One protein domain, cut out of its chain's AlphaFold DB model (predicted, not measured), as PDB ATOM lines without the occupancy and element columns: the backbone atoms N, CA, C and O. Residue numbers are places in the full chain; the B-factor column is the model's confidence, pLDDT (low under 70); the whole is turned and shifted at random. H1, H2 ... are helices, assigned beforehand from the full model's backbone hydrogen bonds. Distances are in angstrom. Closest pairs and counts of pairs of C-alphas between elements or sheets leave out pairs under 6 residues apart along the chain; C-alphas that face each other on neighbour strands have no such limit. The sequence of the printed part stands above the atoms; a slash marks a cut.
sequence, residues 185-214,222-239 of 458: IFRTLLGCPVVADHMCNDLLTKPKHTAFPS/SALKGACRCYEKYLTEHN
ATOM      1  N   ILE A 185       3.157   3.338 166.711       89.88
ATOM      2  CA  ILE A 185       3.818   3.393 168.027       89.88
ATOM      3  C   ILE A 185       2.930   4.097 169.062       89.88
ATOM      4  O   ILE A 185       2.799   3.627 170.187       89.88
ATOM      5  N   PHE A 186       2.292   5.211 168.694       91.25
ATOM      6  CA  PHE A 186       1.407   5.946 169.598       91.25
ATOM      7  C   PHE A 186       0.179   5.109 169.987       91.25
ATOM      8  O   PHE A 186      -0.156   5.039 171.167       91.25
ATOM      9  N   ARG A 187      -0.435   4.399 169.030       89.50
ATOM     10  CA  ARG A 187      -1.537   3.465 169.315       89.50
ATOM     11  C   ARG A 187      -1.098   2.335 170.248       89.50
ATOM     12  O   ARG A 187      -1.815   1.997 171.184       89.50
ATOM     13  N   THR A 188       0.107   1.799 170.053       91.50
ATOM     14  CA  THR A 188       0.683   0.802 170.964       91.50
ATOM     15  C   THR A 188       0.895   1.354 172.377       91.50
ATOM     16  O   THR A 188       0.611   0.651 173.344       91.50
ATOM     17  N   LEU A 189       1.346   2.608 172.520       92.25
ATOM     18  CA  LEU A 189       1.482   3.261 173.828       92.25
ATOM     19  C   LEU A 189       0.124   3.415 174.531       92.25
ATOM     20  O   LEU A 189       0.021   3.119 175.719       92.25
ATOM     21  N   LEU A 190      -0.928   3.801 173.800       90.69
ATOM     22  CA  LEU A 190      -2.289   3.887 174.346       90.69
ATOM     23  C   LEU A 190      -2.813   2.532 174.847       90.69
ATOM     24  O   LEU A 190      -3.471   2.486 175.883       90.69
ATOM     25  N   GLY A 191      -2.484   1.434 174.159       89.56
ATOM     26  CA  GLY A 191      -2.865   0.076 174.571       89.56
ATOM     27  C   GLY A 191      -2.086  -0.477 175.773       89.56
ATOM     28  O   GLY A 191      -2.460  -1.515 176.316       89.56
ATOM     29  N   CYS A 192      -1.013   0.193 176.201       91.19
ATOM     30  CA  CYS A 192      -0.136  -0.244 177.288       91.19
ATOM     31  C   CYS A 192       0.191   0.910 178.257       91.19
ATOM     32  O   CYS A 192       1.369   1.222 178.454       91.19
ATOM     33  N   PRO A 193      -0.813   1.540 178.895       90.50
ATOM     34  CA  PRO A 193      -0.655   2.834 179.559       90.50
ATOM     35  C   PRO A 193       0.387   2.822 180.682       90.50
ATOM     36  O   PRO A 193       1.212   3.720 180.761       90.50
ATOM     37  N   VAL A 194       0.439   1.765 181.498       90.31
ATOM     38  CA  VAL A 194       1.413   1.677 182.603       90.31
ATOM     39  C   VAL A 194       2.856   1.614 182.098       90.31
ATOM     40  O   VAL A 194       3.742   2.265 182.649       90.31
ATOM     41  N   VAL A 195       3.106   0.830 181.046       91.62
ATOM     42  CA  VAL A 195       4.436   0.742 180.428       91.62
ATOM     43  C   VAL A 195       4.764   2.046 179.704       91.62
ATOM     44  O   VAL A 195       5.888   2.530 179.806       91.62
ATOM     45  N   ALA A 196       3.786   2.630 179.007       91.81
ATOM     46  CA  ALA A 196       3.936   3.888 178.291       91.81
ATOM     47  C   ALA A 196       4.283   5.045 179.234       91.81
ATOM     48  O   ALA A 196       5.253   5.745 178.966       91.81
ATOM     49  N   ASP A 197       3.578   5.198 180.356       90.06
ATOM     50  CA  ASP A 197       3.849   6.223 181.370       90.06
ATOM     51  C   ASP A 197       5.299   6.151 181.859       90.06
ATOM     52  O   ASP A 197       6.046   7.131 181.797       90.06
ATOM     53  N   HIS A 198       5.722   4.962 182.294       88.69
ATOM     54  CA  HIS A 198       7.075   4.733 182.790       88.69
ATOM     55  C   HIS A 198       8.134   5.006 181.723       88.69
ATOM     56  O   HIS A 198       9.047   5.810 181.925       88.69
ATOM     57  N   MET A 199       7.994   4.355 180.570       89.88
ATOM     58  CA  MET A 199       8.969   4.433 179.495       89.88
ATOM     59  C   MET A 199       9.056   5.847 178.918       89.88
ATOM     60  O   MET A 199      10.153   6.343 178.675       89.88
ATOM     61  N   CYS A 200       7.923   6.519 178.700       91.69
ATOM     62  CA  CYS A 200       7.903   7.858 178.130       91.69
ATOM     63  C   CYS A 200       8.439   8.905 179.100       91.69
ATOM     64  O   CYS A 200       9.225   9.751 178.673       91.69
ATOM     65  N   ASN A 201       8.120   8.810 180.395       89.06
ATOM     66  CA  ASN A 201       8.750   9.662 181.396       89.06
ATOM     67  C   ASN A 201      10.278   9.480 181.380       89.06
ATOM     68  O   ASN A 201      11.016  10.462 181.304       89.06
ATOM     69  N   ASP A 202      10.775   8.244 181.353       86.19
ATOM     70  CA  ASP A 202      12.216   7.974 181.316       86.19
ATOM     71  C   ASP A 202      12.883   8.479 180.027       86.19
ATOM     72  O   ASP A 202      13.915   9.151 180.086       86.19
ATOM     73  N   LEU A 203      12.278   8.238 178.863       87.19
ATOM     74  CA  LEU A 203      12.791   8.684 177.561       87.19
ATOM     75  C   LEU A 203      12.814  10.209 177.399       87.19
ATOM     76  O   LEU A 203      13.660  10.753 176.678       87.19
ATOM     77  N   LEU A 204      11.860  10.908 178.014       88.06
ATOM     78  CA  LEU A 204      11.721  12.354 177.877       88.06
ATOM     79  C   LEU A 204      12.506  13.127 178.935       88.06
ATOM     80  O   LEU A 204      12.963  14.233 178.641       88.06
ATOM     81  N   THR A 205      12.702  12.555 180.125       84.69
ATOM     82  CA  THR A 205      13.353  13.242 181.250       84.69
ATOM     83  C   THR A 205      14.809  12.850 181.455       84.69
ATOM     84  O   THR A 205      15.599  13.688 181.894       84.69
ATOM     85  N   LYS A 206      15.208  11.617 181.115       81.62
ATOM     86  CA  LYS A 206      16.568  11.133 181.375       81.62
ATOM     87  C   LYS A 206      17.444  11.262 180.123       81.62
ATOM     88  O   LYS A 206      17.126  10.700 179.074       81.62
ATOM     89  N   PRO A 207      18.613  11.921 180.214       73.56
ATOM     90  CA  PRO A 207      19.501  12.102 179.068       73.56
ATOM     91  C   PRO A 207      20.147  10.796 178.575       73.56
ATOM     92  O   PRO A 207      20.622  10.760 177.444       73.56
ATOM     93  N   LYS A 208      20.142   9.708 179.367       72.19
ATOM     94  CA  LYS A 208      20.812   8.444 178.993       72.19
ATOM     95  C   LYS A 208      20.134   7.685 177.840       72.19
ATOM     96  O   LYS A 208      20.735   6.762 177.304       72.19
ATOM     97  N   HIS A 209      18.920   8.068 177.437       69.50
ATOM     98  CA  HIS A 209      18.123   7.328 176.451       69.50
ATOM     99  C   HIS A 209      17.966   8.037 175.098       69.50
ATOM    100  O   HIS A 209      16.967   7.870 174.402       69.50
ATOM    101  N   THR A 210      18.944   8.853 174.694       62.66
ATOM    102  CA  THR A 210      18.896   9.561 173.401       62.66
ATOM    103  C   THR A 210      19.051   8.647 172.187       62.66
ATOM    104  O   THR A 210      18.693   9.057 171.085       62.66
ATOM    105  N   ALA A 211      19.568   7.431 172.370       64.19
ATOM    106  CA  ALA A 211      19.718   6.437 171.317       64.19
ATOM    107  C   ALA A 211      19.473   5.028 171.868       64.19
ATOM    108  O   ALA A 211      19.897   4.708 172.979       64.19
ATOM    109  N   PHE A 212      18.825   4.186 171.064       66.81
ATOM    110  CA  PHE A 212      18.801   2.747 171.287       66.81
ATOM    111  C   PHE A 212      19.972   2.107 170.540       66.81
ATOM    112  O   PHE A 212      20.308   2.562 169.442       66.81
ATOM    113  N   PRO A 213      20.605   1.065 171.100       63.44
ATOM    114  CA  PRO A 213      21.581   0.295 170.347       63.44
ATOM    115  C   PRO A 213      20.894  -0.356 169.143       63.44
ATOM    116  O   PRO A 213      19.716  -0.700 169.210       63.44
ATOM    117  N   SER A 214      21.629  -0.570 168.052       61.00
ATOM    118  CA  SER A 214      21.095  -1.229 166.850       61.00
ATOM    119  C   SER A 214      20.515  -2.613 167.147       61.00
ATOM    120  O   SER A 214      19.548  -3.013 166.522       61.00
ATOM    121  N   SER A 222      14.284   8.131 167.826       82.44
ATOM    122  CA  SER A 222      13.602   9.364 167.429       82.44
ATOM    123  C   SER A 222      12.095   9.169 167.250       82.44
ATOM    124  O   SER A 222      11.323  10.008 167.715       82.44
ATOM    125  N   ALA A 223      11.673   8.060 166.635       86.94
ATOM    126  CA  ALA A 223      10.266   7.731 166.430       86.94
ATOM    127  C   ALA A 223       9.564   7.457 167.767       86.94
ATOM    128  O   ALA A 223       8.510   8.031 168.033       86.94
ATOM    129  N   LEU A 224      10.190   6.669 168.651       87.38
ATOM    130  CA  LEU A 224       9.638   6.386 169.978       87.38
ATOM    131  C   LEU A 224       9.560   7.644 170.850       87.38
ATOM    132  O   LEU A 224       8.545   7.897 171.492       87.38
ATOM    133  N   LYS A 225      10.597   8.489 170.822       88.31
ATOM    134  CA  LYS A 225      10.600   9.771 171.538       88.31
ATOM    135  C   LYS A 225       9.527  10.727 171.009       88.31
ATOM    136  O   LYS A 225       8.908  11.438 171.798       88.31
ATOM    137  N   GLY A 226       9.298  10.745 169.695       89.62
ATOM    138  CA  GLY A 226       8.198  11.482 169.070       89.62
ATOM    139  C   GLY A 226       6.833  10.979 169.539       89.62
ATOM    140  O   GLY A 226       6.018  11.773 170.006       89.62
ATOM    141  N   ALA A 227       6.623   9.661 169.514       92.00
ATOM    142  CA  ALA A 227       5.396   9.029 169.996       92.00
ATOM    143  C   ALA A 227       5.140   9.312 171.485       92.00
ATOM    144  O   ALA A 227       4.020   9.650 171.850       92.00
ATOM    145  N   CYS A 228       6.177   9.284 172.326       92.38
ATOM    146  CA  CYS A 228       6.067   9.629 173.743       92.38
ATOM    147  C   CYS A 228       5.673  11.090 173.991       92.38
ATOM    148  O   CYS A 228       4.891  11.368 174.895       92.38
ATOM    149  N   ARG A 229       6.155  12.041 173.176       92.88
ATOM    150  CA  ARG A 229       5.691  13.441 173.258       92.88
ATOM    151  C   ARG A 229       4.214  13.563 172.909       92.88
ATOM    152  O   ARG A 229       3.499  14.326 173.550       92.88
ATOM    153  N   CYS A 230       3.765  12.812 171.906       93.31
ATOM    154  CA  CYS A 230       2.354  12.765 171.549       93.31
ATOM    155  C   CYS A 230       1.507  12.095 172.630       93.31
ATOM    156  O   CYS A 230       0.422  12.584 172.924       93.31
ATOM    157  N   TYR A 231       2.027  11.054 173.275       92.94
ATOM    158  CA  TYR A 231       1.402  10.406 174.423       92.94
ATOM    159  C   TYR A 231       1.223  11.367 175.609       92.94
ATOM    160  O   TYR A 231       0.101  11.543 176.075       92.94
ATOM    161  N   GLU A 232       2.268  12.090 176.033       91.12
ATOM    162  CA  GLU A 232       2.142  13.105 177.098       91.12
ATOM    163  C   GLU A 232       1.147  14.220 176.736       91.12
ATOM    164  O   GLU A 232       0.364  14.673 177.577       91.12
ATOM    165  N   LYS A 233       1.171  14.669 175.475       90.75
ATOM    166  CA  LYS A 233       0.241  15.684 174.975       90.75
ATOM    167  C   LYS A 233      -1.203  15.178 175.034       90.75
ATOM    168  O   LYS A 233      -2.049  15.881 175.576       90.75
ATOM    169  N   TYR A 234      -1.455  13.952 174.577       90.50
ATOM    170  CA  TYR A 234      -2.762  13.298 174.646       90.50
ATOM    171  C   TYR A 234      -3.273  13.194 176.090       90.50
ATOM    172  O   TYR A 234      -4.394  13.611 176.381       90.50
ATOM    173  N   LEU A 235      -2.438  12.729 177.027       90.06
ATOM    174  CA  LEU A 235      -2.814  12.654 178.445       90.06
ATOM    175  C   LEU A 235      -3.178  14.026 179.031       90.06
ATOM    176  O   LEU A 235      -4.062  14.119 179.884       90.06
ATOM    177  N   THR A 236      -2.506  15.086 178.574       87.38
ATOM    178  CA  THR A 236      -2.770  16.465 179.002       87.38
ATOM    179  C   THR A 236      -4.076  16.995 178.409       87.38
ATOM    180  O   THR A 236      -4.899  17.532 179.144       87.38
ATOM    181  N   GLU A 237      -4.284  16.832 177.101       87.62
ATOM    182  CA  GLU A 237      -5.468  17.326 176.380       87.62
ATOM    183  C   GLU A 237      -6.757  16.638 176.841       87.62
ATOM    184  O   GLU A 237      -7.800  17.282 176.939       87.62
ATOM    185  N   HIS A 238      -6.677  15.357 177.208       85.38
ATOM    186  CA  HIS A 238      -7.817  14.582 177.698       85.38
ATOM    187  C   HIS A 238      -7.941  14.549 179.231       85.38
ATOM    188  O   HIS A 238      -8.782  13.824 179.754       85.38
ATOM    189  N   ASN A 239      -7.128  15.321 179.969       83.50
ATOM    190  CA  ASN A 239      -7.083  15.329 181.441       83.50
ATOM    191  C   ASN A 239      -6.874  13.945 182.095       83.50
ATOM    192  O   ASN A 239      -7.152  13.767 183.276       83.50
TER     193      ASN A 239
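Overview. This is residues 185 to 214 and 222 to 239 of the 458 residues of an uncharacterized protein of fungal sp. No.11243 (UniProt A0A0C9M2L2). A small cluster of three helices: H1 and H2 meet in a V at their tight link, and the longest helix, H3, packs across both arms of the V. From the far end of H2 a stretch without a named element, residues 206 to 214, runs to a cut, and Ser 214 and Asn 239 mark the far ends of the long axis. The printed part has 48 residues, with three named helices in the order H1, H2, H3 and no named strand; the class is all helix. It is compact, with a radius of gyration of the C-alphas of 10.5 A, yet elongated in outline, spanning 33 by 19 by 17 A.

Arrangement. H3, residues 222 to 237, touches H2, residues 193 to 205, with its residues 225 to 232 alone. The closest C-alphas, those of Cys 228 and Cys 200, are 5.1 A apart, and the two run opposite ways at a steep tilt of 66 degrees. H3 also touches H1, residues 185 to 191, the closest C-alphas being those of Ala 227 and Phe 186, 5.1 A apart. These two run the same way at a steep tilt of 45 degrees. H1 and H2 only just touch, with 3 pairs of C-alphas within 8 A, and only at the corner by their link; H2 does so with residues 195 to 196 alone. Their closest C-alphas, those of Leu 189 and Ala 196, are 5.1 A apart, and they run opposite ways at a steep tilt of 43 degrees. In H1, H2 and H3 every O i to N i+4 pair is within hydrogen-bond range.

Along the chain. H3 measures 22.5 A from C-alpha 222 at (13.602, 9.364, 167.429) to C-alpha 237 at (-5.468, 17.326, 176.380). H2 measures 17.5 A from Pro 193 to Thr 205, and H1 9.9 A, beginning with C-alpha 185 at (3.818, 3.393, 168.027).

Size, cuts and confidence. The two C-alphas farthest apart, those of Ser 214 and Asn 239, are 35.8 A apart. Residues 215 to 221 are not printed, and C-alphas 214 and 222 are 13.0 A apart across this cut, which lies in the link from H2 to H3. The mean pLDDT of the printed part is 85.5; residues 209 to 214 are under 70.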